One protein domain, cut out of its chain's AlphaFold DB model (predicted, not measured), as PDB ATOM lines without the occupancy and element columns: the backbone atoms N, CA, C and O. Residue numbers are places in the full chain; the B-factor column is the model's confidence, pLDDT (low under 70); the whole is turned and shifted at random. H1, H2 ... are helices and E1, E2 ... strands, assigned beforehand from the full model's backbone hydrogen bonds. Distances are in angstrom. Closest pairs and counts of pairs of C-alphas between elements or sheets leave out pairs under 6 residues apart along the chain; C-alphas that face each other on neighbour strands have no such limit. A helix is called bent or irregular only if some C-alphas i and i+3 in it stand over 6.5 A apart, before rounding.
ATOM      1  N   SER A  57     -26.790  59.544  -1.708       68.75
ATOM      2  CA  SER A  57     -26.398  58.335  -0.970       68.75
ATOM      3  C   SER A  57     -27.361  57.169  -1.197       68.75
ATOM      4  O   SER A  57     -26.918  56.027  -1.261       68.75
ATOM      5  N   LYS A  58     -28.662  57.443  -1.365       78.62
ATOM      6  CA  LYS A  58     -29.674  56.407  -1.606       78.62
ATOM      7  C   LYS A  58     -29.557  55.803  -3.005       78.62
ATOM      8  O   LYS A  58     -29.606  54.587  -3.140       78.62
ATOM      9  N   LEU A  59     -29.343  56.629  -4.032       69.81
ATOM     10  CA  LEU A  59     -29.092  56.147  -5.392       69.81
ATOM     11  C   LEU A  59     -27.823  55.282  -5.434       69.81
ATOM     12  O   LEU A  59     -27.835  54.199  -6.002       69.81
ATOM     13  N   LEU A  60     -26.752  55.735  -4.781       68.62
ATOM     14  CA  LEU A  60     -25.471  55.029  -4.720       68.62
ATOM     15  C   LEU A  60     -25.560  53.710  -3.930       68.62
ATOM     16  O   LEU A  60     -24.970  52.710  -4.334       68.62
ATOM     17  N   GLN A  61     -26.341  53.674  -2.847       75.69
ATOM     18  CA  GLN A  61     -26.651  52.434  -2.129       75.69
ATOM     19  C   GLN A  61     -27.483  51.474  -2.979       75.69
ATOM     20  O   GLN A  61     -27.169  50.288  -3.014       75.69
ATOM     21  N   ASN A  62     -28.489  51.975  -3.701       72.94
ATOM     22  CA  ASN A  62     -29.280  51.154  -4.617       72.94
ATOM     23  C   ASN A  62     -28.389  50.563  -5.715       72.94
ATOM     24  O   ASN A  62     -28.438  49.361  -5.937       72.94
ATOM     25  N   LEU A  63     -27.496  51.360  -6.309       70.50
ATOM     26  CA  LEU A  63     -26.532  50.879  -7.300       70.50
ATOM     27  C   LEU A  63     -25.647  49.754  -6.757       70.50
ATOM     28  O   LEU A  63     -25.388  48.797  -7.473       70.50
ATOM     29  N   TYR A  64     -25.197  49.848  -5.503       68.88
ATOM     30  CA  TYR A  64     -24.361  48.822  -4.877       68.88
ATOM     31  C   TYR A  64     -25.141  47.540  -4.543       68.88
ATOM     32  O   TYR A  64     -24.663  46.436  -4.805       68.88
ATOM     33  N   VAL A  65     -26.348  47.677  -3.983       69.88
ATOM     34  CA  VAL A  65     -27.216  46.543  -3.614       69.88
ATOM     35  C   VAL A  65     -27.699  45.795  -4.857       69.88
ATOM     36  O   VAL A  65     -27.729  44.569  -4.853       69.88
ATOM     37  N   GLU A  66     -28.002  46.513  -5.936       64.19
ATOM     38  CA  GLU A  66     -28.513  45.951  -7.192       64.19
ATOM     39  C   GLU A  66     -27.428  45.291  -8.058       64.19
ATOM     40  O   GLU A  66     -27.755  44.567  -8.999       64.19
ATOM     41  N   TYR A  67     -26.144  45.533  -7.763       64.38
ATOM     42  CA  TYR A  67     -25.026  45.000  -8.548       64.38
ATOM     43  C   TYR A  67     -24.572  43.604  -8.133       64.38
ATOM     44  O   TYR A  67     -23.974  42.868  -8.924       64.38
ATOM     45  N   LYS A  68     -24.881  43.201  -6.896       64.38
ATOM     46  CA  LYS A  68     -25.005  41.774  -6.621       64.38
ATOM     47  C   LYS A  68     -26.184  41.350  -7.472       64.38
ATOM     48  O   LYS A  68     -27.285  41.806  -7.202       64.38
ATOM     49  N   PHE A  69     -25.932  40.575  -8.528       59.34
ATOM     50  CA  PHE A  69     -26.954  39.957  -9.366       59.34
ATOM     51  C   PHE A  69     -27.847  39.090  -8.473       59.34
ATOM     52  O   PHE A  69     -27.718  37.867  -8.419       59.34
ATOM     53  N   ASP A  70     -28.737  39.726  -7.726       59.59
ATOM     54  CA  ASP A  70     -29.800  39.071  -7.016       59.59
ATOM     55  C   ASP A  70     -30.854  38.850  -8.086       59.59
ATOM     56  O   ASP A  70     -31.713  39.678  -8.380       59.59
ATOM     57  N   ILE A  71     -30.678  37.743  -8.805       57.16
ATOM     58  CA  ILE A  71     -31.449  37.386 -10.002       57.16
ATOM     59  C   ILE A  71     -32.904  37.031  -9.618       57.16
ATOM     60  O   ILE A  71     -33.702  36.589 -10.444       57.16
ATOM     61  N   TYR A  72     -33.311  37.311  -8.378       61.69
ATOM     62  CA  TYR A  72     -34.684  37.670  -8.041       61.69
ATOM     63  C   TYR A  72     -35.078  39.012  -8.681       61.69
ATOM     64  O   TYR A  72     -35.516  39.949  -8.021       61.69
ATOM     65  N   ILE A  73     -35.006  39.075 -10.014       60.19
ATOM     66  CA  ILE A  73     -35.725  40.076 -10.788       60.19
ATOM     67  C   ILE A  73     -37.198  39.690 -10.653       60.19
ATOM     68  O   ILE A  73     -37.739  38.905 -11.439       60.19
ATOM     69  N   GLY A  74     -37.847  40.196  -9.602       61.25
ATOM     70  CA  GLY A  74     -39.288  40.384  -9.633       61.25
ATOM     71  C   GLY A  74     -39.591  41.053 -10.966       61.25
ATOM     72  O   GLY A  74     -38.903  41.999 -11.336       61.25
ATOM     73  N   VAL A  75     -40.504  40.472 -11.743       59.66
ATOM     74  CA  VAL A  75     -40.863  40.980 -13.068       59.66
ATOM     75  C   VAL A  75     -41.449  42.372 -12.859       59.66
ATOM     76  O   VAL A  75     -42.648  42.496 -12.645       59.66
ATOM     77  N   GLU A  76     -40.605  43.399 -12.829       69.00
ATOM     78  CA  GLU A  76     -41.019  44.791 -12.884       69.00
ATOM     79  C   GLU A  76     -41.327  45.067 -14.357       69.00
ATOM     80  O   GLU A  76     -40.401  45.131 -15.177       69.00
ATOM     81  N   PRO A  77     -42.616  45.148 -14.743       64.06
ATOM     82  CA  PRO A  77     -42.997  45.391 -16.135       64.06
ATOM     83  C   PRO A  77     -42.431  46.724 -16.664       64.06
ATOM     84  O   PRO A  77     -42.179  46.854 -17.863       64.06
ATOM     85  N   ASP A  78     -42.123  47.655 -15.762       69.94
ATOM     86  CA  ASP A  78     -41.702  49.031 -16.033       69.94
ATOM     87  C   ASP A  78     -40.341  49.153 -16.750       69.94
ATOM     88  O   ASP A  78     -40.053  50.179 -17.367       69.94
ATOM     89  N   ILE A  79     -39.500  48.107 -16.754       72.81
ATOM     90  CA  ILE A  79     -38.189  48.126 -17.441       72.81
ATOM     91  C   ILE A  79     -38.355  48.291 -18.970       72.81
ATOM     92  O   ILE A  79     -37.503  48.874 -19.655       72.81
ATOM     93  N   PHE A  80     -39.472  47.817 -19.530       71.44
ATOM     94  CA  PHE A  80     -39.723  47.828 -20.977       71.44
ATOM     95  C   PHE A  80     -40.358  49.106 -21.487       71.44
ATOM     96  O   PHE A  80     -40.257  49.386 -22.681       71.44
ATOM     97  N   GLU A  81     -40.974  49.885 -20.609       76.62
ATOM     98  CA  GLU A  81     -41.696  51.070 -21.031       76.62
ATOM     99  C   GLU A  81     -40.729  52.214 -21.374       76.62
ATOM    100  O   GLU A  81     -39.619  52.336 -20.838       76.62
ATOM    101  N   ASP A  82     -41.162  53.098 -22.274       74.75
ATOM    102  CA  ASP A  82     -40.457  54.348 -22.611       74.75
ATOM    103  C   ASP A  82     -40.401  55.327 -21.416       74.75
ATOM    104  O   ASP A  82     -39.796  56.395 -21.485       74.75
ATOM    105  N   VAL A  83     -41.018  54.939 -20.299       79.62
ATOM    106  CA  VAL A  83     -41.221  55.700 -19.065       79.62
ATOM    107  C   VAL A  83     -40.136  55.380 -18.017       79.62
ATOM    108  O   VAL A  83     -40.181  55.875 -16.899       79.62
ATOM    109  N   PHE A  84     -39.102  54.604 -18.363       81.69
ATOM    110  CA  PHE A  84     -38.104  54.103 -17.402       81.69
ATOM    111  C   PHE A  84     -37.271  55.179 -16.675       81.69
ATOM    112  O   PHE A  84     -36.798  54.932 -15.572       81.69
ATOM    113  N   LEU A  85     -37.102  56.375 -17.255       89.06
ATOM    114  CA  LEU A  85     -36.469  57.517 -16.570       89.06
ATOM    115  C   LEU A  85     -37.472  58.420 -15.854       89.06
ATOM    116  O   LEU A  85     -37.070  59.356 -15.171       89.06
ATOM    117  N   HIS A  86     -38.771  58.186 -16.021       86.38
ATOM    118  CA  HIS A  86     -39.804  59.074 -15.507       86.38
ATOM    119  C   HIS A  86     -39.808  59.110 -13.980       86.38
ATOM    120  O   HIS A  86     -39.998  60.180 -13.416       86.38
ATOM    121  N   SER A  87     -39.522  57.984 -13.316       86.44
ATOM    122  CA  SER A  87     -39.342  57.931 -11.860       86.44
ATOM    123  C   SER A  87     -38.207  58.852 -11.412       86.44
ATOM    124  O   SER A  87     -38.433  59.760 -10.621       86.44
ATOM    125  N   HIS A  88     -37.021  58.719 -12.011       89.81
ATOM    126  CA  HIS A  88     -35.876  59.577 -11.706       89.81
ATOM    127  C   HIS A  88     -36.140  61.059 -12.017       89.81
ATOM    128  O   HIS A  88     -35.744  61.940 -11.257       89.81
ATOM    129  N   VAL A  89     -36.821  61.350 -13.127       90.56
ATOM    130  CA  VAL A  89     -37.190  62.711 -13.547       90.56
ATOM    131  C   VAL A  89     -38.189  63.340 -12.568       90.56
ATOM    132  O   VAL A  89     -38.002  64.496 -12.180       90.56
ATOM    133  N   ILE A  90     -39.198  62.581 -12.119       89.38
ATOM    134  CA  ILE A  90     -40.140  63.003 -11.070       89.38
ATOM    135  C   ILE A  90     -39.382  63.284  -9.771       89.38
ATOM    136  O   ILE A  90     -39.526  64.373  -9.214       89.38
ATOM    137  N   ASP A  91     -38.543  62.345  -9.332       90.00
ATOM    138  CA  ASP A  91     -37.786  62.449  -8.080       90.00
ATOM    139  C   ASP A  91     -36.806  63.633  -8.091       90.00
ATOM    140  O   ASP A  91     -36.545  64.246  -7.055       90.00
ATOM    141  N   SER A  92     -36.298  63.999  -9.272       89.75
ATOM    142  CA  SER A  92     -35.351  65.106  -9.454       89.75
ATOM    143  C   SER A  92     -36.019  66.470  -9.689       89.75
ATOM    144  O   SER A  92     -35.330  67.489  -9.778       89.75
ATOM    145  N   GLY A  93     -37.351  66.533  -9.800       94.12
ATOM    146  CA  GLY A  93     -38.101  67.794  -9.901       94.12
ATOM    147  C   GLY A  93     -37.882  68.591 -11.198       94.12
ATOM    148  O   GLY A  93     -38.137  69.800 -11.243       94.12
ATOM    149  N   TYR A  94     -37.408  67.949 -12.266       95.81
ATOM    150  CA  TYR A  94     -37.295  68.551 -13.599       95.81
ATOM    151  C   TYR A  94     -37.988  67.687 -14.652       95.81
ATOM    152  O   TYR A  94     -38.452  66.598 -14.363       95.81
ATOM    153  N   LYS A  95     -38.098  68.182 -15.885       95.88
ATOM    154  CA  LYS A  95     -38.569  67.436 -17.059       95.88
ATOM    155  C   LYS A  95     -37.533  67.526 -18.172       95.88
ATOM    156  O   LYS A  95     -36.847  68.541 -18.321       95.88
ATOM    157  N   PHE A  96     -37.417  66.471 -18.966       95.81
ATOM    158  CA  PHE A  96     -36.599  66.504 -20.171       95.81
ATOM    159  C   PHE A  96     -37.299  67.280 -21.281       95.81
ATOM    160  O   PHE A  96     -38.515  67.208 -21.441       95.81
ATOM    161  N   SER A  97     -36.509  68.008 -22.072       93.62
ATOM    162  CA  SER A  97     -37.000  68.502 -23.358       93.62
ATOM    163  C   SER A  97     -37.318  67.324 -24.283       93.62
ATOM    164  O   SER A  97     -36.655  66.291 -24.208       93.62
ATOM    165  N   GLU A  98     -38.280  67.493 -25.189       92.31
ATOM    166  CA  GLU A  98     -38.681  66.453 -26.149       92.31
ATOM    167  C   GLU A  98     -37.484  65.897 -26.941       92.31
ATOM    168  O   GLU A  98     -37.322  64.683 -27.068       92.31
ATOM    169  N   ASN A  99     -36.575  66.778 -27.370       93.94
ATOM    170  CA  ASN A  99     -35.339  66.388 -28.051       93.94
ATOM    171  C   ASN A  99     -34.426  65.539 -27.158       93.94
ATOM    172  O   ASN A  99     -33.851  64.559 -27.625       93.94
ATOM    173  N   PHE A 100     -34.288  65.903 -25.881       95.19
ATOM    174  CA  PHE A 100     -33.442  65.153 -24.956       95.19
ATOM    175  C   PHE A 100     -34.018  63.754 -24.696       95.19
ATOM    176  O   PHE A 100     -33.292  62.768 -24.825       95.19
ATOM    177  N   SER A 101     -35.328  63.653 -24.444       93.38
ATOM    178  CA  SER A 101     -36.027  62.369 -24.299       93.38
ATOM    179  C   SER A 101     -35.885  61.494 -25.542       93.38
ATOM    180  O   SER A 101     -35.602  60.304 -25.432       93.38
ATOM    181  N   SER A 102     -36.032  62.084 -26.734       93.50
ATOM    182  CA  SER A 102     -35.900  61.367 -28.004       93.50
ATOM    183  C   SER A 102     -34.514  60.739 -28.174       93.50
ATOM    184  O   SER A 102     -34.416  59.563 -28.523       93.50
ATOM    185  N   VAL A 103     -33.441  61.480 -27.866       94.81
ATOM    186  CA  VAL A 103     -32.061  60.969 -27.960       94.81
ATOM    187  C   VAL A 103     -31.819  59.827 -26.975       94.81
ATOM    188  O   VAL A 103     -31.263  58.799 -27.355       94.81
ATOM    189  N   ILE A 104     -32.265  59.971 -25.728       94.88
ATOM    190  CA  ILE A 104     -32.060  58.949 -24.695       94.88
ATOM    191  C   ILE A 104     -32.859  57.671 -24.991       94.88
ATOM    192  O   ILE A 104     -32.318  56.567 -24.888       94.88
ATOM    193  N   ASN A 105     -34.109  57.802 -25.446       93.38
ATOM    194  CA  ASN A 105     -34.919  56.656 -25.861       93.38
ATOM    195  C   ASN A 105     -34.316  55.959 -27.083       93.38
ATOM    196  O   ASN A 105     -34.248  54.733 -27.115       93.38
ATOM    197  N   LYS A 106     -33.784  56.722 -28.046       94.44
ATOM    198  CA  LYS A 106     -33.060  56.166 -29.196       94.44
ATOM    199  C   LYS A 106     -31.848  55.339 -28.759       94.44
ATOM    200  O   LYS A 106     -31.709  54.213 -29.232       94.44
ATOM    201  N   CYS A 107     -31.034  55.839 -27.823       95.50
ATOM    202  CA  CYS A 107     -29.919  55.081 -27.242       95.50
ATOM    203  C   CYS A 107     -30.396  53.769 -26.595       95.50
ATOM    204  O   CYS A 107     -29.809  52.718 -26.848       95.50
ATOM    205  N   LYS A 108     -31.484  53.801 -25.808       94.88
ATOM    206  CA  LYS A 108     -32.083  52.591 -25.211       94.88
ATOM    207  C   LYS A 108     -32.525  51.593 -26.283       94.88
ATOM    208  O   LYS A 108     -32.200  50.411 -26.181       94.88
ATOM    209  N   THR A 109     -33.258  52.035 -27.306       94.06
ATOM    210  CA  THR A 109     -33.744  51.160 -28.385       94.06
ATOM    211  C   THR A 109     -32.590  50.543 -29.175       94.06
ATOM    212  O   THR A 109     -32.600  49.341 -29.436       94.06
ATOM    213  N   GLU A 110     -31.581  51.337 -29.532       95.19
ATOM    214  CA  GLU A 110     -30.390  50.866 -30.243       95.19
ATOM    215  C   GLU A 110     -29.627  49.820 -29.426       95.19
ATOM    216  O   GLU A 110     -29.308  48.742 -29.933       95.19
ATOM    217  N   PHE A 111     -29.428  50.097 -28.138       96.31
ATOM    218  CA  PHE A 111     -28.809  49.163 -27.213       96.31
ATOM    219  C   PHE A 111     -29.591  47.854 -27.089       96.31
ATOM    220  O   PHE A 111     -29.019  46.774 -27.216       96.31
ATOM    221  N   THR A 112     -30.911  47.948 -26.932       94.88
ATOM    222  CA  THR A 112     -31.815  46.794 -26.845       94.88
ATOM    223  C   THR A 112     -31.705  45.900 -28.077       94.88
ATOM    224  O   THR A 112     -31.503  44.694 -27.953       94.88
ATOM    225  N   ASN A 113     -31.782  46.493 -29.272       94.12
ATOM    226  CA  ASN A 113     -31.674  45.758 -30.530       94.12
ATOM    227  C   ASN A 113     -30.318  45.060 -30.653       94.12
ATOM    228  O   ASN A 113     -30.233  43.942 -31.158       94.12
ATOM    229  N   ARG A 114     -29.240  45.709 -30.194       95.56
ATOM    230  CA  ARG A 114     -27.905  45.116 -30.245       95.56
ATOM    231  C   ARG A 114     -27.737  43.976 -29.247       95.56
ATOM    232  O   ARG A 114     -27.141  42.971 -29.621       95.56
ATOM    233  N   ILE A 115     -28.278  44.105 -28.035       95.00
ATOM    234  CA  ILE A 115     -28.317  43.008 -27.061       95.00
ATOM    235  C   ILE A 115     -29.054  41.815 -27.658       95.00
ATOM    236  O   ILE A 115     -28.516  40.718 -27.625       95.00
ATOM    237  N   ASP A 116     -30.233  42.014 -28.251       93.56
ATOM    238  CA  ASP A 116     -31.002  40.917 -28.854       93.56
ATOM    239  C   ASP A 116     -30.196  40.198 -29.956       93.56
ATOM    240  O   ASP A 116     -30.256  38.976 -30.072       93.56
ATOM    241  N   ILE A 117     -29.373  40.926 -30.723       91.88
ATOM    242  CA  ILE A 117     -28.451  40.330 -31.706       91.88
ATOM    243  C   ILE A 117     -27.330  39.534 -31.022       91.88
ATOM    244  O   ILE A 117     -27.030  38.430 -31.462       91.88
ATOM    245  N   ILE A 118     -26.703  40.071 -29.970       90.69
ATOM    246  CA  ILE A 118     -25.618  39.387 -29.240       90.69
ATOM    247  C   ILE A 118     -26.150  38.136 -28.523       90.69
ATOM    248  O   ILE A 118     -25.488  37.103 -28.499       90.69
ATOM    249  N   LEU A 119     -27.353  38.215 -27.952       91.00
ATOM    250  CA  LEU A 119     -27.996  37.123 -27.223       91.00
ATOM    251  C   LEU A 119     -28.687  36.110 -28.138       91.00
ATOM    252  O   LEU A 119     -29.003  35.018 -27.672       91.00
ATOM    253  N   ALA A 120     -28.889  36.406 -29.426       88.75
ATOM    254  CA  ALA A 120     -29.376  35.417 -30.389       88.75
ATOM    255  C   ALA A 120     -28.464  34.175 -30.443       88.75
ATOM    256  O   ALA A 120     -28.957  33.066 -30.651       88.75
ATOM    257  N   ASP A 121     -27.168  34.334 -30.151       79.94
ATOM    258  CA  ASP A 121     -26.213  33.230 -30.045       79.94
ATOM    259  C   ASP A 121     -26.572  32.254 -28.906       79.94
ATOM    260  O   ASP A 121     -26.340  31.053 -29.047       79.94
ATOM    261  N   LEU A 122     -27.235  32.705 -27.826       81.56
ATOM    262  CA  LEU A 122     -27.741  31.808 -26.772       81.56
ATOM    263  C   LEU A 122     -28.768  30.816 -27.312       81.56
ATOM    264  O   LEU A 122     -28.843  29.697 -26.817       81.56
ATOM    265  N   CYS A 123     -29.549  31.186 -28.334       77.62
ATOM    266  CA  CYS A 123     -30.504  30.262 -28.944       77.62
ATOM    267  C   CYS A 123     -29.809  29.068 -29.614       77.62
ATOM    268  O   CYS A 123     -30.361  27.971 -29.581       77.62
ATOM    269  N   SER A 124     -28.605  29.260 -30.167       73.56
ATOM    270  CA  SER A 124     -27.839  28.187 -30.822       73.56
ATOM    271  C   SER A 124     -27.270  27.162 -29.834       73.56
ATOM    272  O   SER A 124     -27.140  25.985 -30.157       73.56
ATOM    273  N   VAL A 125     -27.020  27.571 -28.586       66.44
ATOM    274  CA  VAL A 125     -26.524  26.691 -27.512       66.44
ATOM    275  C   VAL A 125     -27.533  25.585 -27.180       66.44
ATOM    276  O   VAL A 125     -27.155  24.494 -26.754       66.44
ATOM    277  N   PHE A 126     -28.824  25.836 -27.409       68.19
ATOM    278  CA  PHE A 126     -29.889  24.876 -27.127       68.19
ATOM    279  C   PHE A 126     -30.070  23.801 -28.205       68.19
ATOM    280  O   PHE A 126     -30.856  22.880 -27.988       68.19
ATOM    281  N   ASP A 127     -29.328  23.839 -29.320       67.44
ATOM    282  CA  ASP A 127     -29.336  22.741 -30.299       67.44
ATOM    283  C   ASP A 127     -28.827  21.413 -29.701       67.44
ATOM    284  O   ASP A 127     -29.164  20.348 -30.217       67.44
ATOM    285  N   PHE A 128     -28.123  21.457 -28.559       63.94
ATOM    286  CA  PHE A 128     -27.723  20.278 -27.781       63.94
ATOM    287  C   PHE A 128     -28.912  19.386 -27.367       63.94
ATOM    288  O   PHE A 128     -28.742  18.187 -27.164       63.94
ATOM    289  N   PHE A 129     -30.140  19.919 -27.307       64.19
ATOM    290  CA  PHE A 129     -31.334  19.109 -27.035       64.19
ATOM    291  C   PHE A 129     -31.586  18.010 -28.066       64.19
ATOM    292  O   PHE A 129     -32.129  16.969 -27.707       64.19
ATOM    293  N   LYS A 130     -31.157  18.205 -29.319       67.50
ATOM    294  CA  LYS A 130     -31.296  17.188 -30.370       67.50
ATOM    295  C   LYS A 130     -30.429  15.954 -30.111       67.50
ATOM    296  O   LYS A 130     -30.727  14.887 -30.631       67.50
ATOM    297  N   GLU A 131     -29.367  16.082 -29.315       60.00
ATOM    298  CA  GLU A 131     -28.466  14.971 -28.981       60.00
ATOM    299  C   GLU A 131     -28.916  14.196 -27.734       60.00
ATOM    300  O   GLU A 131     -28.536  13.043 -27.549       60.00
ATOM    301  N   VAL A 132     -29.749  14.801 -26.882       60.62
ATOM    302  CA  VAL A 132     -30.190  14.215 -25.603       60.62
ATOM    303  C   VAL A 132     -31.381  13.260 -25.769       60.62
ATOM    304  O   VAL A 132     -31.670  12.473 -24.869       60.62
ATOM    305  N   GLU A 133     -32.038  13.270 -26.930       56.84
ATOM    306  CA  GLU A 133     -33.293  12.548 -27.188       56.84
ATOM    307  C   GLU A 133     -33.168  11.007 -27.166       56.84
ATOM    308  O   GLU A 133     -34.192  10.331 -27.123       56.84
ATOM    309  N   ASN A 134     -31.952  10.435 -27.126       57.59
ATOM    310  CA  ASN A 134     -31.755   8.988 -27.316       57.59
ATOM    311  C   ASN A 134     -31.180   8.169 -26.138       57.59
ATOM    312  O   ASN A 134     -31.314   6.955 -26.208       57.59
ATOM    313  N   ASP A 135     -30.596   8.741 -25.068       54.81
ATOM    314  CA  ASP A 135     -29.868   7.904 -24.072       54.81
ATOM    315  C   ASP A 135     -29.874   8.367 -22.594       54.81
ATOM    316  O   ASP A 135     -29.209   7.762 -21.750       54.81
ATOM    317  N   CYS A 136     -30.615   9.412 -22.206       56.88
ATOM    318  CA  CYS A 136     -30.590   9.907 -20.818       56.88
ATOM    319  C   CYS A 136     -31.902   9.632 -20.063       56.88
ATOM    320  O   CYS A 136     -32.908  10.299 -20.282       56.88
ATOM    321  N   THR A 137     -31.883   8.695 -19.106       68.50
ATOM    322  CA  THR A 137     -33.048   8.346 -18.262       68.50
ATOM    323  C   THR A 137     -33.296   9.305 -17.088       68.50
ATOM    324  O   THR A 137     -34.312   9.168 -16.410       68.50
ATOM    325  N   ASN A 138     -32.416  10.284 -16.834       81.38
ATOM    326  CA  ASN A 138     -32.528  11.186 -15.683       81.38
ATOM    327  C   ASN A 138     -32.636  12.667 -16.095       81.38
ATOM    328  O   ASN A 138     -31.645  13.302 -16.465       81.38
ATOM    329  N   VAL A 139     -33.849  13.218 -15.991       78.56
ATOM    330  CA  VAL A 139     -34.188  14.609 -16.342       78.56
ATOM    331  C   VAL A 139     -33.424  15.634 -15.492       78.56
ATOM    332  O   VAL A 139     -33.089  16.705 -15.998       78.56
ATOM    333  N   ASP A 140     -33.071  15.302 -14.245       80.94
ATOM    334  CA  ASP A 140     -32.347  16.216 -13.351       80.94
ATOM    335  C   ASP A 140     -30.942  16.532 -13.873       80.94
ATOM    336  O   ASP A 140     -30.523  17.691 -13.866       80.94
ATOM    337  N   ILE A 141     -30.240  15.512 -14.379       83.19
ATOM    338  CA  ILE A 141     -28.884  15.634 -14.940       83.19
ATOM    339  C   ILE A 141     -28.917  16.454 -16.234       83.19
ATOM    340  O   ILE A 141     -28.031  17.270 -16.498       83.19
ATOM    341  N   ILE A 142     -29.963  16.264 -17.043       83.88
ATOM    342  CA  ILE A 142     -30.168  17.026 -18.276       83.88
ATOM    343  C   ILE A 142     -30.378  18.505 -17.935       83.88
ATOM    344  O   ILE A 142     -29.664  19.363 -18.457       83.88
ATOM    345  N   MET A 143     -31.303  18.809 -17.018       85.25
ATOM    346  CA  MET A 143     -31.610  20.183 -16.603       85.25
ATOM    347  C   MET A 143     -30.429  20.889 -15.954       85.25
ATOM    348  O   MET A 143     -30.203  22.073 -16.210       85.25
ATOM    349  N   GLU A 144     -29.645  20.160 -15.170       85.12
ATOM    350  CA  GLU A 144     -28.376  20.629 -14.639       85.12
ATOM    351  C   GLU A 144     -27.417  21.065 -15.746       85.12
ATOM    352  O   GLU A 144     -26.925  22.196 -15.732       85.12
ATOM    353  N   LYS A 145     -27.187  20.192 -16.731       85.69
ATOM    354  CA  LYS A 145     -26.276  20.481 -17.837       85.69
ATOM    355  C   LYS A 145     -26.752  21.689 -18.638       85.69
ATOM    356  O   LYS A 145     -25.942  22.539 -18.991       85.69
ATOM    357  N   ILE A 146     -28.059  21.816 -18.862       87.19
ATOM    358  CA  ILE A 146     -28.646  22.957 -19.575       87.19
ATOM    359  C   ILE A 146     -28.460  24.255 -18.794       87.19
ATOM    360  O   ILE A 146     -28.043  25.251 -19.381       87.19
ATOM    361  N   CYS A 147     -28.741  24.265 -17.489       88.56
ATOM    362  CA  CYS A 147     -28.571  25.464 -16.665       88.56
ATOM    363  C   CYS A 147     -27.102  25.880 -16.579       88.56
ATOM    364  O   CYS A 147     -26.803  27.072 -16.657       88.56
ATOM    365  N   SER A 148     -26.192  24.908 -16.472       86.44
ATOM    366  CA  SER A 148     -24.748  25.145 -16.470       86.44
ATOM    367  C   SER A 148     -24.260  25.702 -17.805       86.44
ATOM    368  O   SER A 148     -23.644  26.768 -17.838       86.44
ATOM    369  N   CYS A 149     -24.619  25.063 -18.922       87.56
ATOM    370  CA  CYS A 149     -24.290  25.559 -20.255       87.56
ATOM    371  C   CYS A 149     -24.863  26.961 -20.481       87.56
ATOM    372  O   CYS A 149     -24.118  27.863 -20.852       87.56
ATOM    373  N   PHE A 150     -26.151  27.177 -20.210       90.56
ATOM    374  CA  PHE A 150     -26.779  28.484 -20.380       90.56
ATOM    375  C   PHE A 150     -26.083  29.565 -19.552       90.56
ATOM    376  O   PHE A 150     -25.744  30.615 -20.091       90.56
ATOM    377  N   SER A 151     -25.827  29.301 -18.266       89.94
ATOM    378  CA  SER A 151     -25.168  30.261 -17.373       89.94
ATOM    379  C   SER A 151     -23.757  30.583 -17.851       89.94
ATOM    380  O   SER A 151     -23.396  31.753 -17.940       89.94
ATOM    381  N   LYS A 152     -22.983  29.563 -18.242       89.00
ATOM    382  CA  LYS A 152     -21.638  29.735 -18.799       89.00
ATOM    383  C   LYS A 152     -21.649  30.618 -20.049       89.00
ATOM    384  O   LYS A 152     -20.919  31.603 -20.102       89.00
ATOM    385  N   TYR A 153     -22.505  30.315 -21.024       90.69
ATOM    386  CA  TYR A 153     -22.603  31.117 -22.247       90.69
ATOM    387  C   TYR A 153     -23.128  32.532 -21.978       90.69
ATOM    388  O   TYR A 153     -22.636  33.492 -22.567       90.69
ATOM    389  N   ALA A 154     -24.082  32.698 -21.060       90.88
ATOM    390  CA  ALA A 154     -24.537  34.019 -20.642       90.88
ATOM    391  C   ALA A 154     -23.381  34.836 -20.042       90.88
ATOM    392  O   ALA A 154     -23.191  35.991 -20.427       90.88
ATOM    393  N   TYR A 155     -22.554  34.230 -19.186       89.88
ATOM    394  CA  TYR A 155     -21.362  34.871 -18.631       89.88
ATOM    395  C   TYR A 155     -20.309  35.232 -19.688       89.88
ATOM    396  O   TYR A 155     -19.645  36.256 -19.544       89.88
ATOM    397  N   GLU A 156     -20.190  34.471 -20.777       89.25
ATOM    398  CA  GLU A 156     -19.309  34.807 -21.906       89.25
ATOM    399  C   GLU A 156     -19.850  35.960 -22.778       89.25
ATOM    400  O   GLU A 156     -19.078  36.687 -23.413       89.25
ATOM    401  N   LEU A 157     -21.173  36.156 -22.820       91.06
ATOM    402  CA  LEU A 157     -21.821  37.187 -23.640       91.06
ATOM    403  C   LEU A 157     -22.049  38.515 -22.907       91.06
ATOM    404  O   LEU A 157     -22.082  39.561 -23.563       91.06
ATOM    405  N   ILE A 158     -22.171  38.510 -21.574       91.81
ATOM    406  CA  ILE A 158     -22.329  39.735 -20.769       91.81
ATOM    407  C   ILE A 158     -21.202  40.748 -21.051       91.81
ATOM    408  O   ILE A 158     -21.535  41.890 -21.376       91.81
ATOM    409  N   PRO A 159     -19.901  40.383 -21.036       92.75
ATOM    410  CA  PRO A 159     -18.820  41.315 -21.362       92.75
ATOM    411  C   PRO A 159     -18.972  41.948 -22.745       92.75
ATOM    412  O   PRO A 159     -18.792  43.150 -22.873       92.75
ATOM    413  N   LYS A 160     -19.414  41.189 -23.759       94.00
ATOM    414  CA  LYS A 160     -19.649  41.729 -25.111       94.00
ATOM    415  C   LYS A 160     -20.762  42.783 -25.129       94.00
ATOM    416  O   LYS A 160     -20.674  43.760 -25.872       94.00
ATOM    417  N   CYS A 161     -21.809  42.598 -24.320       94.94
ATOM    418  CA  CYS A 161     -22.881  43.584 -24.164       94.94
ATOM    419  C   CYS A 161     -22.385  44.842 -23.433       94.94
ATOM    420  O   CYS A 161     -22.718  45.955 -23.836       94.94
ATOM    421  N   ILE A 162     -21.571  44.668 -22.385       94.50
ATOM    422  CA  ILE A 162     -20.969  45.763 -21.609       94.50
ATOM    423  C   ILE A 162     -19.953  46.548 -22.444       94.50
ATOM    424  O   ILE A 162     -19.923  47.775 -22.373       94.50
ATOM    425  N   ASP A 163     -19.160  45.871 -23.270       93.88
ATOM    426  CA  ASP A 163     -18.221  46.514 -24.183       93.88
ATOM    427  C   ASP A 163     -18.972  47.409 -25.169       93.88
ATOM    428  O   ASP A 163     -18.632  48.583 -25.287       93.88
ATOM    429  N   PHE A 164     -20.060  46.914 -25.775       95.62
ATOM    430  CA  PHE A 164     -20.921  47.721 -26.648       95.62
ATOM    431  C   PHE A 164     -21.589  48.895 -25.909       95.62
ATOM    432  O   PHE A 164     -21.649  50.012 -26.428       95.62
ATOM    433  N   LEU A 165     -22.059  48.677 -24.672       96.50
ATOM    434  CA  LEU A 165     -22.583  49.745 -23.814       96.50
ATOM    435  C   LEU A 165     -21.534  50.853 -23.620       96.50
ATOM    436  O   LEU A 165     -21.851  52.033 -23.773       96.50
ATOM    437  N   ARG A 166     -20.281  50.478 -23.340       96.44
ATOM    438  CA  ARG A 166     -19.163  51.405 -23.111       96.44
ATOM    439  C   ARG A 166     -18.676  52.113 -24.369       96.44
ATOM    440  O   ARG A 166     -18.363  53.298 -24.286       96.44
ATOM    441  N   SER A 167     -18.582  51.423 -25.503       94.31
ATOM    442  CA  SER A 167     -18.019  51.993 -26.732       94.31
ATOM    443  C   SER A 167     -19.014  52.837 -27.521       94.31
ATOM    444  O   SER A 167     -18.628  53.877 -28.050       94.31
ATOM    445  N   ASP A 168     -20.278  52.419 -27.597       95.62
ATOM    446  CA  ASP A 168     -21.239  53.000 -28.539       95.62
ATOM    447  C   ASP A 168     -22.319  53.831 -27.836       95.62
ATOM    448  O   ASP A 168     -22.684  54.906 -28.311       95.62
ATOM    449  N   ILE A 169     -22.808  53.384 -26.676       97.56
ATOM    450  CA  ILE A 169     -23.974  54.003 -26.024       97.56
ATOM    451  C   ILE A 169     -23.576  55.069 -25.003       97.56
ATOM    452  O   ILE A 169     -24.125  56.177 -25.012       97.56
ATOM    453  N   ILE A 170     -22.614  54.769 -24.126       97.69
ATOM    454  CA  ILE A 170     -22.146  55.698 -23.093       97.69
ATOM    455  C   ILE A 170     -21.638  57.017 -23.703       97.69
ATOM    456  O   ILE A 170     -22.091  58.065 -23.240       97.69
ATOM    457  N   PRO A 171     -20.802  57.044 -24.763       97.50
ATOM    458  CA  PRO A 171     -20.313  58.305 -25.326       97.50
ATOM    459  C   PRO A 171     -21.429  59.196 -25.887       97.50
ATOM    460  O   PRO A 171     -21.416  60.412 -25.677       97.50
ATOM    461  N   VAL A 172     -22.422  58.606 -26.562       96.50
ATOM    462  CA  VAL A 172     -23.583  59.339 -27.100       96.50
ATOM    463  C   VAL A 172     -24.435  59.903 -25.962       96.50
ATOM    464  O   VAL A 172     -24.853  61.061 -26.011       96.50
ATOM    465  N   THR A 173     -24.630  59.114 -24.908       97.25
ATOM    466  CA  THR A 173     -25.401  59.502 -23.720       97.25
ATOM    467  C   THR A 173     -24.718  60.628 -22.948       97.25
ATOM    468  O   THR A 173     -25.353  61.637 -22.649       97.25
ATOM    469  N   VAL A 174     -23.417  60.502 -22.675       97.56
ATOM    470  CA  VAL A 174     -22.610  61.530 -22.001       97.56
ATOM    471  C   VAL A 174     -22.680  62.849 -22.765       97.56
ATOM    472  O   VAL A 174     -22.937  63.898 -22.173       97.56
ATOM    473  N   LYS A 175     -22.533  62.800 -24.094       96.19
ATOM    474  CA  LYS A 175     -22.670  63.982 -24.947       96.19
ATOM    475  C   LYS A 175     -24.063  64.608 -24.829       96.19
ATOM    476  O   LYS A 175     -24.167  65.816 -24.639       96.19
ATOM    477  N   ALA A 176     -25.125  63.803 -24.891       96.50
ATOM    478  CA  ALA A 176     -26.492  64.296 -24.743       96.50
ATOM    479  C   ALA A 176     -26.703  64.985 -23.379       96.50
ATOM    480  O   ALA A 176     -27.192  66.111 -23.325       96.50
ATOM    481  N   ILE A 177     -26.273  64.358 -22.283       96.69
ATOM    482  CA  ILE A 177     -26.417  64.916 -20.930       96.69
ATOM    483  C   ILE A 177     -25.697  66.270 -20.794       96.69
ATOM    484  O   ILE A 177     -26.236  67.191 -20.180       96.69
ATOM    485  N   LEU A 178     -24.509  66.423 -21.392       94.62
ATOM    486  CA  LEU A 178     -23.742  67.675 -21.349       94.62
ATOM    487  C   LEU A 178     -24.345  68.796 -22.220       94.62
ATOM    488  O   LEU A 178     -24.267  69.975 -21.845       94.62
ATOM    489  N   ASP A 179     -24.935  68.448 -23.367       94.62
ATOM    490  CA  ASP A 179     -25.423  69.406 -24.368       94.62
ATOM    491  C   ASP A 179     -26.852  69.912 -24.089       94.62
ATOM    492  O   ASP A 179     -27.170  71.076 -24.379       94.62
ATOM    493  N   TYR A 180     -27.729  69.073 -23.528       95.19
ATOM    494  CA  TYR A 180     -29.152  69.389 -23.377       95.19
ATOM    495  C   TYR A 180     -29.495  70.184 -22.103       95.19
ATOM    496  O   TYR A 180     -28.796  70.182 -21.089       95.19
ATOM    497  N   LYS A 181     -30.618  70.911 -22.173       94.62
ATOM    498  CA  LYS A 181     -31.239  71.616 -21.041       94.62
ATOM    499  C   LYS A 181     -32.441  70.828 -20.526       94.62
ATOM    500  O   LYS A 181     -33.131  70.169 -21.306       94.62
ATOM    501  N   VAL A 182     -32.724  70.977 -19.238       96.19
ATOM    502  CA  VAL A 182     -33.932  70.459 -18.583       96.19
ATOM    503  C   VAL A 182     -34.895  71.602 -18.282       96.19
ATOM    504  O   VAL A 182     -34.475  72.746 -18.096       96.19
ATOM    505  N   THR A 183     -36.190  71.312 -18.250       94.94
ATOM    506  CA  THR A 183     -37.238  72.272 -17.888       94.94
ATOM    507  C   THR A 183     -37.663  72.043 -16.443       94.94
ATOM    508  O   THR A 183     -38.116  70.954 -16.103       94.94
ATOM    509  N   CYS A 184     -37.510  73.049 -15.586       93.94
ATOM    510  CA  CYS A 184     -38.008  73.038 -14.211       93.94
ATOM    511  C   CYS A 184     -39.187  74.017 -14.142       93.94
ATOM    512  O   CYS A 184     -38.994  75.229 -14.259       93.94
ATOM    513  N   GLY A 185     -40.412  73.487 -14.077       92.06
ATOM    514  CA  GLY A 185     -41.611  74.266 -14.407       92.06
ATOM    515  C   GLY A 185     -41.550  74.764 -15.855       92.06
ATOM    516  O   GLY A 185     -41.249  73.987 -16.762       92.06
ATOM    517  N   ASP A 186     -41.753  76.067 -16.054       91.31
ATOM    518  CA  ASP A 186     -41.733  76.710 -17.377       91.31
ATOM    519  C   ASP A 186     -40.334  77.199 -17.810       91.31
ATOM    520  O   ASP A 186     -40.165  77.751 -18.900       91.31
ATOM    521  N   PHE A 187     -39.300  77.003 -16.980       93.38
ATOM    522  CA  PHE A 187     -37.956  77.530 -17.232       93.38
ATOM    523  C   PHE A 187     -36.978  76.447 -17.689       93.38
ATOM    524  O   PHE A 187     -36.724  75.468 -16.988       93.38
ATOM    525  N   ALA A 188     -36.345  76.668 -18.842       94.81
ATOM    526  CA  ALA A 188     -35.247  75.833 -19.318       94.81
ATOM    527  C   ALA A 188     -33.915  76.235 -18.656       94.81
ATOM    528  O   ALA A 188     -33.404  77.335 -18.888       94.81
ATOM    529  N   ARG A 189     -33.298  75.319 -17.902       96.31
ATOM    530  CA  ARG A 189     -31.981  75.493 -17.268       96.31
ATOM    531  C   ARG A 189     -31.012  74.374 -17.650       96.31
ATOM    532  O   ARG A 189     -31.417  73.318 -18.127       96.31
ATOM    533  N   LYS A 190     -29.711  74.600 -17.451       95.56
ATOM    534  CA  LYS A 190     -28.735  73.501 -17.489       95.56
ATOM    535  C   LYS A 190     -28.850  72.679 -16.203       95.56
ATOM    536  O   LYS A 190     -29.115  73.247 -15.140       95.56
ATOM    537  N   MET A 191     -28.657  71.367 -16.320       95.38
ATOM    538  CA  MET A 191     -28.453  70.512 -15.152       95.38
ATOM    539  C   MET A 191     -27.175  70.949 -14.427       95.38
ATOM    540  O   MET A 191     -26.226  71.438 -15.048       95.38
ATOM    541  N   THR A 192     -27.171  70.824 -13.108       94.31
ATOM    542  CA  THR A 192     -25.944  70.889 -12.314       94.31
ATOM    543  C   THR A 192     -25.142  69.608 -12.539       94.31
ATOM    544  O   THR A 192     -25.694  68.607 -12.995       94.31
ATOM    545  N   TYR A 193     -23.838  69.617 -12.259       94.19
ATOM    546  CA  TYR A 193     -23.030  68.417 -12.470       94.19
ATOM    547  C   TYR A 193     -23.511  67.212 -11.632       94.19
ATOM    548  O   TYR A 193     -23.673  66.145 -12.221       94.19
ATOM    549  N   PRO A 194     -23.875  67.357 -10.340       93.69
ATOM    550  CA  PRO A 194     -24.446  66.247  -9.573       93.69
ATOM    551  C   PRO A 194     -25.731  65.666 -10.182       93.69
ATOM    552  O   PRO A 194     -25.899  64.452 -10.202       93.69
ATOM    553  N   GLU A 195     -26.617  66.507 -10.733       94.31
ATOM    554  CA  GLU A 195     -27.822  66.042 -11.445       94.31
ATOM    555  C   GLU A 195     -27.460  65.258 -12.715       94.31
ATOM    556  O   GLU A 195     -28.039  64.207 -12.981       94.31
ATOM    557  N   MET A 196     -26.477  65.741 -13.485       95.75
ATOM    558  CA  MET A 196     -25.973  65.036 -14.670       95.75
ATOM    559  C   MET A 196     -25.392  63.666 -14.300       95.75
ATOM    560  O   MET A 196     -25.674  62.680 -14.978       95.75
ATOM    561  N   GLU A 197     -24.597  63.612 -13.230       94.50
ATOM    562  CA  GLU A 197     -23.936  62.405 -12.731       94.50
ATOM    563  C   GLU A 197     -24.952  61.366 -12.258       94.50
ATOM    564  O   GLU A 197     -24.902  60.212 -12.680       94.50
ATOM    565  N   GLN A 198     -25.937  61.782 -11.461       93.00
ATOM    566  CA  GLN A 198     -27.008  60.901 -11.000       93.00
ATOM    567  C   GLN A 198     -27.838  60.352 -12.160       93.00
ATOM    568  O   GLN A 198     -28.099  59.150 -12.205       93.00
ATOM    569  N   LEU A 199     -28.203  61.206 -13.121       94.94
ATOM    570  CA  LEU A 199     -28.924  60.782 -14.317       94.94
ATOM    571  C   LEU A 199     -28.110  59.777 -15.140       94.94
ATOM    572  O   LEU A 199     -28.647  58.761 -15.579       94.94
ATOM    573  N   PHE A 200     -26.819  60.049 -15.345       96.38
ATOM    574  CA  PHE A 200     -25.924  59.175 -16.094       96.38
ATOM    575  C   PHE A 200     -25.800  57.796 -15.440       96.38
ATOM    576  O   PHE A 200     -26.010  56.785 -16.110       96.38
ATOM    577  N   LEU A 201     -25.512  57.751 -14.137       94.31
ATOM    578  CA  LEU A 201     -25.380  56.498 -13.393       94.31
ATOM    579  C   LEU A 201     -26.695  55.712 -13.389       94.31
ATOM    580  O   LEU A 201     -26.695  54.518 -13.678       94.31
ATOM    581  N   HIS A 202     -27.822  56.387 -13.144       93.00
ATOM    582  CA  HIS A 202     -29.138  55.753 -13.168       93.00
ATOM    583  C   HIS A 202     -29.461  55.154 -14.544       93.00
ATOM    584  O   HIS A 202     -29.908  54.011 -14.636       93.00
ATOM    585  N   PHE A 203     -29.189  55.895 -15.622       94.94
ATOM    586  CA  PHE A 203     -29.411  55.424 -16.984       94.94
ATOM    587  C   PHE A 203     -28.541  54.209 -17.325       94.94
ATOM    588  O   PHE A 203     -29.067  53.202 -17.795       94.94
ATOM    589  N   VAL A 204     -27.227  54.271 -17.075       95.50
ATOM    590  CA  VAL A 204     -26.316  53.165 -17.409       95.50
ATOM    591  C   VAL A 204     -26.665  51.911 -16.616       95.50
ATOM    592  O   VAL A 204     -26.765  50.839 -17.207       95.50
ATOM    593  N   SER A 205     -26.953  52.031 -15.323       92.19
ATOM    594  CA  SER A 205     -27.326  50.867 -14.515       92.19
ATOM    595  C   SER A 205     -28.686  50.292 -14.885       92.19
ATOM    596  O   SER A 205     -28.879  49.079 -14.824       92.19
ATOM    597  N   HIS A 206     -29.614  51.113 -15.378       91.44
ATOM    598  CA  HIS A 206     -30.836  50.598 -15.987       91.44
ATOM    599  C   HIS A 206     -30.546  49.774 -17.254       91.44
ATOM    600  O   HIS A 206     -31.146  48.718 -17.459       91.44
ATOM    601  N   LEU A 207     -29.603  50.211 -18.093       94.31
ATOM    602  CA  LEU A 207     -29.177  49.442 -19.266       94.31
ATOM    603  C   LEU A 207     -28.468  48.133 -18.877       94.31
ATOM    604  O   LEU A 207     -28.670  47.109 -19.524       94.31
ATOM    605  N   GLU A 208     -27.707  48.111 -17.786       92.75
ATOM    606  CA  GLU A 208     -27.109  46.876 -17.260       92.75
ATOM    607  C   GLU A 208     -28.171  45.884 -16.776       92.75
ATOM    608  O   GLU A 208     -28.136  44.705 -17.140       92.75
ATOM    609  N   LYS A 209     -29.189  46.369 -16.051       90.50
ATOM    610  CA  LYS A 209     -30.362  45.563 -15.672       90.50
ATOM    611  C   LYS A 209     -31.110  45.035 -16.892       90.50
ATOM    612  O   LYS A 209     -31.585  43.900 -16.877       90.50
ATOM    613  N   LEU A 210     -31.190  45.820 -17.964       92.31
ATOM    614  CA  LEU A 210     -31.813  45.391 -19.211       92.31
ATOM    615  C   LEU A 210     -31.075  44.200 -19.843       92.31
ATOM    616  O   LEU A 210     -31.745  43.306 -20.356       92.31
ATOM    617  N   ILE A 211     -29.735  44.133 -19.765       93.12
ATOM    618  CA  ILE A 211     -28.972  42.942 -20.191       93.12
ATOM    619  C   ILE A 211     -29.440  41.720 -19.391       93.12
ATOM    620  O   ILE A 211     -29.831  40.710 -19.979       93.12
ATOM    621  N   ALA A 212     -29.439  41.821 -18.056       90.19
ATOM    622  CA  ALA A 212     -29.825  40.727 -17.165       90.19
ATOM    623  C   ALA A 212     -31.262  40.259 -17.429       90.19
ATOM    624  O   ALA A 212     -31.522  39.063 -17.581       90.19
ATOM    625  N   PHE A 213     -32.191  41.209 -17.569       90.25
ATOM    626  CA  PHE A 213     -33.573  40.911 -17.909       90.25
ATOM    627  C   PHE A 213     -33.665  40.192 -19.253       90.25
ATOM    628  O   PHE A 213     -34.375  39.196 -19.368       90.25
ATOM    629  N   ARG A 214     -32.979  40.684 -20.291       92.62
ATOM    630  CA  ARG A 214     -33.044  40.085 -21.629       92.62
ATOM    631  C   ARG A 214     -32.544  38.649 -21.608       92.62
ATOM    632  O   ARG A 214     -33.234  37.780 -22.130       92.62
ATOM    633  N   ILE A 215     -31.438  38.376 -20.923       92.44
ATOM    634  CA  ILE A 215     -30.942  37.011 -20.713       92.44
ATOM    635  C   ILE A 215     -32.008  36.142 -20.022       92.44
ATOM    636  O   ILE A 215     -32.330  35.057 -20.509       92.44
ATOM    637  N   MET A 216     -32.625  36.633 -18.943       90.19
ATOM    638  CA  MET A 216     -33.690  35.907 -18.238       90.19
ATOM    639  C   MET A 216     -34.950  35.706 -19.087       90.19
ATOM    640  O   MET A 216     -35.619  34.679 -18.964       90.19
ATOM    641  N   ARG A 217     -35.264  36.637 -19.992       90.81
ATOM    642  CA  ARG A 217     -36.343  36.486 -20.969       90.81
ATOM    643  C   ARG A 217     -36.035  35.371 -21.962       90.81
ATOM    644  O   ARG A 217     -36.902  34.537 -22.179       90.81
ATOM    645  N   TYR A 218     -34.817  35.306 -22.505       90.94
ATOM    646  CA  TYR A 218     -34.404  34.197 -23.374       90.94
ATOM    647  C   TYR A 218     -34.514  32.845 -22.653       90.94
ATOM    648  O   TYR A 218     -35.013  31.884 -23.240       90.94
ATOM    649  N   TRP A 219     -34.131  32.780 -21.372       91.56
ATOM    650  CA  TRP A 219     -34.347  31.592 -20.538       91.56
ATOM    651  C   TRP A 219     -35.837  31.254 -20.378       91.56
ATOM    652  O   TRP A 219     -36.242  30.102 -20.538       91.56
ATOM    653  N   GLY A 220     -36.671  32.260 -20.107       89.06
ATOM    654  CA  GLY A 220     -38.121  32.112 -20.004       89.06
ATOM    655  C   GLY A 220     -38.763  31.618 -21.303       89.06
ATOM    656  O   GLY A 220     -39.558  30.683 -21.272       89.06
ATOM    657  N   ASP A 221     -38.382  32.184 -22.447       89.25
ATOM    658  CA  ASP A 221     -38.870  31.788 -23.770       89.25
ATOM    659  C   ASP A 221     -38.448  30.356 -24.112       89.25
ATOM    660  O   ASP A 221     -39.251  29.570 -24.620       89.25
ATOM    661  N   PHE A 222     -37.207  29.989 -23.784       88.88
ATOM    662  CA  PHE A 222     -36.715  28.620 -23.894       88.88
ATOM    663  C   PHE A 222     -37.541  27.653 -23.028       88.88
ATOM    664  O   PHE A 222     -38.005  26.621 -23.519       88.88
ATOM    665  N   ARG A 223     -37.801  28.002 -21.764       87.12
ATOM    666  CA  ARG A 223     -38.625  27.196 -20.854       87.12
ATOM    667  C   ARG A 223     -40.054  27.045 -21.365       87.12
ATOM    668  O   ARG A 223     -40.586  25.941 -21.358       87.12
ATOM    669  N   ASN A 224     -40.665  28.134 -21.825       86.88
ATOM    670  CA  ASN A 224     -42.036  28.144 -22.333       86.88
ATOM    671  C   ASN A 224     -42.177  27.260 -23.575       86.88
ATOM    672  O   ASN A 224     -43.129  26.486 -23.668       86.88
ATOM    673  N   LYS A 225     -41.205  27.316 -24.496       88.69
ATOM    674  CA  LYS A 225     -41.165  26.441 -25.679       88.69
ATOM    675  C   LYS A 225     -41.059  24.960 -25.312       88.69
ATOM    676  O   LYS A 225     -41.649  24.133 -25.994       88.69
ATOM    677  N   ASN A 226     -40.355  24.640 -24.227       85.00
ATOM    678  CA  ASN A 226     -40.138  23.267 -23.762       85.00
ATOM    679  C   ASN A 226     -41.058  22.867 -22.598       85.00
ATOM    680  O   ASN A 226     -40.824  21.855 -21.939       85.00
ATOM    681  N   ASN A 227     -42.112  23.639 -22.325       85.06
ATOM    682  CA  ASN A 227     -42.937  23.441 -21.136       85.06
ATOM    683  C   ASN A 227     -43.623  22.066 -21.114       85.06
ATOM    684  O   ASN A 227     -43.813  21.502 -20.045       85.06
ATOM    685  N   SER A 228     -43.953  21.483 -22.269       83.75
ATOM    686  CA  SER A 228     -44.517  20.125 -22.349       83.75
ATOM    687  C   SER A 228     -43.567  19.051 -21.811       83.75
ATOM    688  O   SER A 228     -44.011  18.128 -21.139       83.75
ATOM    689  N   ILE A 229     -42.264  19.204 -22.054       78.81
ATOM    690  CA  ILE A 229     -41.224  18.292 -21.563       78.81
ATOM    691  C   ILE A 229     -40.968  18.571 -20.078       78.81
ATOM    692  O   ILE A 229     -40.954  17.655 -19.259       78.81
ATOM    693  N   LEU A 230     -40.839  19.849 -19.712       78.56
ATOM    694  CA  LEU A 230     -40.470  20.273 -18.358       78.56
ATOM    695  C   LEU A 230     -41.595  20.121 -17.323       78.56
ATOM    696  O   LEU A 230     -41.317  19.921 -16.145       78.56
ATOM    697  N   SER A 231     -42.861  20.205 -17.738       78.31
ATOM    698  CA  SER A 231     -44.024  20.069 -16.842       78.31
ATOM    699  C   SER A 231     -44.255  18.641 -16.353       78.31
ATOM    700  O   SER A 231     -44.930  18.455 -15.344       78.31
ATOM    701  N   SER A 232     -43.652  17.641 -17.008       76.50
ATOM    702  CA  SER A 232     -43.699  16.244 -16.563       76.50
ATOM    703  C   SER A 232     -42.953  16.000 -15.240       76.50
ATOM    704  O   SER A 232     -43.152  14.963 -14.611       76.50
ATOM    705  N   VAL A 233     -42.149  16.969 -14.777       73.75
ATOM    706  CA  VAL A 233     -41.365  16.873 -13.541       73.75
ATOM    707  C   VAL A 233     -41.712  18.032 -12.596       73.75
ATOM    708  O   VAL A 233     -41.067  19.082 -12.571       73.75
ATOM    709  N   ALA A 234     -42.782  17.851 -11.817       63.94
ATOM    710  CA  ALA A 234     -43.376  18.909 -10.993       63.94
ATOM    711  C   ALA A 234     -42.426  19.480  -9.913       63.94
ATOM    712  O   ALA A 234     -42.420  20.694  -9.702       63.94
ATOM    713  N   ASP A 235     -41.574  18.650  -9.294       69.50
ATOM    714  CA  ASP A 235     -40.617  19.087  -8.253       69.50
ATOM    715  C   ASP A 235     -39.394  19.837  -8.815       69.50
ATOM    716  O   ASP A 235     -38.785  20.677  -8.150       69.50
ATOM    717  N   VAL A 236     -39.059  19.594 -10.080       67.25
ATOM    718  CA  VAL A 236     -37.934  20.214 -10.800       67.25
ATOM    719  C   VAL A 236     -38.274  21.651 -11.192       67.25
ATOM    720  O   VAL A 236     -37.431  22.545 -11.128       67.25
ATOM    721  N   TYR A 237     -39.538  21.930 -11.507       71.12
ATOM    722  CA  TYR A 237     -39.981  23.204 -12.072       71.12
ATOM    723  C   TYR A 237     -39.605  24.450 -11.239       71.12
ATOM    724  O   TYR A 237     -39.259  25.492 -11.804       71.12
ATOM    725  N   TYR A 238     -39.633  24.376  -9.904       79.69
ATOM    726  CA  TYR A 238     -39.254  25.513  -9.052       79.69
ATOM    727  C   TYR A 238     -37.737  25.708  -8.952       79.69
ATOM    728  O   TYR A 238     -37.271  26.849  -8.908       79.69
ATOM    729  N   ARG A 239     -36.962  24.618  -8.986       79.69
ATOM    730  CA  ARG A 239     -35.506  24.630  -8.783       79.69
ATOM    731  C   ARG A 239     -34.742  25.286  -9.936       79.69
ATOM    732  O   ARG A 239     -33.736  25.941  -9.700       79.69
ATOM    733  N   TYR A 240     -35.255  25.170 -11.163       82.25
ATOM    734  CA  TYR A 240     -34.613  25.688 -12.384       82.25
ATOM    735  C   TYR A 240     -35.244  26.986 -12.912       82.25
ATOM    736  O   TYR A 240     -35.025  27.380 -14.060       82.25
ATOM    737  N   ARG A 241     -36.039  27.689 -12.089       84.62
ATOM    738  CA  ARG A 241     -36.599  28.999 -12.471       84.62
ATOM    739  C   ARG A 241     -35.496  30.015 -12.785       84.62
ATOM    740  O   ARG A 241     -35.700  30.891 -13.619       84.62
ATOM    741  N   ASN A 242     -34.347  29.865 -12.135       87.94
ATOM    742  CA  ASN A 242     -33.188  30.717 -12.295       87.94
ATOM    743  C   ASN A 242     -31.942  29.852 -12.568       87.94
ATOM    744  O   ASN A 242     -31.474  29.174 -11.651       87.94
ATOM    745  N   PRO A 243     -31.411  29.856 -13.804       88.12
ATOM    746  CA  PRO A 243     -30.324  28.959 -14.188       88.12
ATOM    747  C   PRO A 243     -29.016  29.285 -13.449       88.12
ATOM    748  O   PRO A 243     -28.216  28.386 -13.197       88.12
ATOM    749  N   PHE A 244     -28.839  30.538 -13.019       86.75
ATOM    750  CA  PHE A 244     -27.631  31.014 -12.348       86.75
ATOM    751  C   PHE A 244     -27.550  30.579 -10.882       86.75
ATOM    752  O   PHE A 244     -26.487  30.170 -10.424       86.75
ATOM    753  N   VAL A 245     -28.671  30.606 -10.147       84.50
ATOM    754  CA  VAL A 245     -28.724  30.107  -8.755       84.50
ATOM    755  C   VAL A 245     -28.325  28.635  -8.709       84.50
ATOM    756  O   VAL A 245     -27.578  28.212  -7.829       84.50
ATOM    757  N   TYR A 246     -28.787  27.866  -9.698       81.06
ATOM    758  CA  TYR A 246     -28.432  26.462  -9.818       81.06
ATOM    759  C   TYR A 246     -26.940  26.277 -10.124       81.06
ATOM    760  O   TYR A 246     -26.272  25.513  -9.429       81.06
ATOM    761  N   TYR A 247     -26.407  27.017 -11.104       82.44
ATOM    762  CA  TYR A 247     -24.992  26.969 -11.481       82.44
ATOM    763  C   TYR A 247     -24.054  27.231 -10.288       82.44
ATOM    764  O   TYR A 247     -23.124  26.461 -10.048       82.44
ATOM    765  N   HIS A 248     -24.359  28.242  -9.467       78.56
ATOM    766  CA  HIS A 248     -23.550  28.579  -8.290       78.56
ATOM    767  C   HIS A 248     -23.592  27.543  -7.172       78.56
ATOM    768  O   HIS A 248     -22.621  27.412  -6.436       78.56
ATOM    769  N   SER A 249     -24.688  26.792  -7.041       80.06
ATOM    770  CA  SER A 249     -24.807  25.781  -5.987       80.06
ATOM    771  C   SER A 249     -23.920  24.550  -6.201       80.06
ATOM    772  O   SER A 249     -23.747  23.776  -5.261       80.06
ATOM    773  N   ARG A 250     -23.378  24.344  -7.413       76.44
ATOM    774  CA  ARG A 250     -22.638  23.122  -7.764       76.44
ATOM    775  C   ARG A 250     -21.208  23.318  -8.232       76.44
ATOM    776  O   ARG A 250     -20.393  22.451  -7.944       76.44
ATOM    777  N   ASP A 251     -20.908  24.380  -8.971       69.25
ATOM    778  CA  ASP A 251     -19.667  24.390  -9.754       69.25
ATOM    779  C   ASP A 251     -18.450  24.961  -8.995       69.25
ATOM    780  O   ASP A 251     -17.369  25.001  -9.565       69.25
ATOM    781  N   GLU A 252     -18.585  25.428  -7.740       71.25
ATOM    782  CA  GLU A 252     -17.573  26.197  -6.957       71.25
ATOM    783  C   GLU A 252     -16.913  27.380  -7.706       71.25
ATOM    784  O   GLU A 252     -16.155  28.161  -7.126       71.25
ATOM    785  N   THR A 253     -17.228  27.577  -8.987       69.12
ATOM    786  CA  THR A 253     -16.755  28.668  -9.810       69.12
ATOM    787  C   THR A 253     -17.381  29.936  -9.260       69.12
ATOM    788  O   THR A 253     -18.597  30.158  -9.294       69.12
ATOM    789  N   SER A 254     -16.521  30.774  -8.682       69.19
ATOM    790  CA  SER A 254     -16.906  32.104  -8.239       69.19
ATOM    791  C   SER A 254     -17.611  32.803  -9.398       69.19
ATOM    792  O   SER A 254     -17.054  32.847 -10.501       69.19
ATOM    793  N   VAL A 255     -18.811  33.342  -9.142       70.00
ATOM    794  CA  VAL A 255     -19.511  34.269 -10.049       70.00
ATOM    795  C   VAL A 255     -18.453  35.177 -10.674       70.00
ATOM    796  O   VAL A 255     -17.653  35.720  -9.903       70.00
ATOM    797  N   PRO A 256     -18.393  35.332 -12.013       70.56
ATOM    798  CA  PRO A 256     -17.457  36.256 -12.632       70.56
ATOM    799  C   PRO A 256     -17.587  37.600 -11.929       70.56
ATOM    800  O   PRO A 256     -18.613  38.272 -12.028       70.56
ATOM    801  N   SER A 257     -16.577  37.935 -11.127       67.94
ATOM    802  CA  SER A 257     -16.592  39.132 -10.304       67.94
ATOM    803  C   SER A 257     -16.555  40.305 -11.270       67.94
ATOM    804  O   SER A 257     -15.484  40.651 -11.780       67.94
ATOM    805  N   ILE A 258     -17.709  40.916 -11.541       71.19
ATOM    806  CA  ILE A 258     -17.731  42.195 -12.233       71.19
ATOM    807  C   ILE A 258     -17.057  43.182 -11.292       71.19
ATOM    808  O   ILE A 258     -17.578  43.522 -10.235       71.19
ATOM    809  N   SER A 259     -15.844  43.581 -11.653       78.69
ATOM    810  CA  SER A 259     -14.973  44.350 -10.772       78.69
ATOM    811  C   SER A 259     -15.474  45.780 -10.543       78.69
ATOM    812  O   SER A 259     -15.082  46.398  -9.554       78.69
ATOM    813  N   PHE A 260     -16.317  46.307 -11.441       88.62
ATOM    814  CA  PHE A 260     -16.915  47.644 -11.374       88.62
ATOM    815  C   PHE A 260     -18.052  47.810 -12.409       88.62
ATOM    816  O   PHE A 260     -18.025  47.127 -13.440       88.62
ATOM    817  N   PRO A 261     -19.010  48.736 -12.198       92.25
ATOM    818  CA  PRO A 261     -20.080  48.995 -13.161       92.25
ATOM    819  C   PRO A 261     -19.592  49.526 -14.519       92.25
ATOM    820  O   PRO A 261     -18.526  50.144 -14.630       92.25
ATOM    821  N   ALA A 262     -20.379  49.341 -15.580       94.56
ATOM    822  CA  ALA A 262     -20.084  49.812 -16.937       94.56
ATOM    823  C   ALA A 262     -19.913  51.325 -17.010       94.56
ATOM    824  O   ALA A 262     -19.139  51.796 -17.840       94.56
ATOM    825  N   ALA A 263     -20.587  52.061 -16.122       95.62
ATOM    826  CA  ALA A 263     -20.529  53.515 -16.030       95.62
ATOM    827  C   ALA A 263     -19.152  54.059 -15.616       95.62
ATOM    828  O   ALA A 263     -18.897  55.251 -15.804       95.62
TER     829      ALA A 263
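This is residues 57 to 263 of the 1279 residues of the protein "Putative coiled coil protein" of bacterium 2013Arg42i (UniProt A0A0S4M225). Three long helices, H4, the bent H5 and H6, lie side by side as a long, slender bundle, with the small strand hairpin of E1 and E2 between H5 and H6 at one end and residues 133 to 138 sticking out at the other. Short helices H1, H2 and H3 lie near H6, while H9 packs on H5a near the end away from the strands. The printed part has 207 residues with nine named helices and two named strands, in the order H1 H2 H3 H4 H5 E1 E2 H6 H7 H8 H9; the sheet E1 - E2 is antiparallel and the class is mostly helix. The whole is only just compact, close to loose, with a radius of gyration of the C-alphas of 20.0 A, and its spans of 70 by 29 by 29 A make a rod.

E1 is residues 181 to 184, beginning at C-alpha 181 (-31.239, 71.616, -21.041), and E2 is residues 187 to 190. Before them comes H5, residues 139 to 179, assigned as one helix by its hydrogen bonds but bent: C-alphas 167 and 170 are 6.6 A apart. Its arms are H5a, residues 139 to 167, 42.0 A long, and H5b, residues 170 to 179, 14.2 A long. H5a is itself irregular, with C-alphas 156 and 159 6.55 A apart. H6, residues 193 to 225, is 47.6 A long and begins at C-alpha 193 (-23.030, 68.417, -12.470). H4, residues 98 to 132, is 52.9 A long, has a kink of 26 degrees near residue 122, and is only just irregular: C-alphas 125 and 128 are 6.53 A apart. H1 is residues 57 to 67, 15.4 A long, from C-alpha 57 (-26.398, 58.335, -0.970). The shorter helices are H2, residues 77 to 80, H3, residues 86 to 91, H7, residues 227 to 230, H8, residues 236 to 239, and H9, residues 243 to 250.

E1 and E2 form an antiparallel hairpin at 136 degrees, with N 182 and O 189 2.9 A apart and N 189 and O 182 2.8 A apart. Residues 95 to 96 pair antiparallel with residues 182 to 183 of E1. H4, H5a, H5b and H6 form a bundle, a group of helices that run alongside each other. H5b touches H6 at Ile 177 and Met 196, closest C-alphas 6.3 A, at a tilt of 36 degrees, only just steep, opposite ways. H4 and H5a form a helical hairpin and touch at Ile 115 and Cys 161, closest C-alphas 6.2 A, at a shallow tilt of 31 degrees. H4 touches H6 at Ile 115 and Ile 211, closest C-alphas 6.9 A, the same way at a shallow 30 degrees. H9 touches H5a at Pro 243 and Cys 147, closest C-alphas 4.6 A, at a steep 65 degrees. H1 and H6 only just touch, with 3 pairs of C-alphas within 8 A, the closest those of Leu 63 and Ser 205, 7.3 A. H2, H3 and H7 are near H6, and H8 is near H5a. In H1, H3, H5b and H6 every O i to N i+4 pair is within hydrogen-bond range, against 19 of 31 in H4, 23 of 25 in H5a and 3 of 4 in H9; H2, H7 and H8 are too short for such a pair.

The two C-alphas farthest apart, those of Asp 135 and Phe 187, are 70.4 A apart. The printed part has no cut, and no link between named elements is long. Residues 251 to 263 hold no named element. Mean pLDDT of the printed part is 84.5; 38 residues are under 70, among them residues 64 to 78 and 125 to 137.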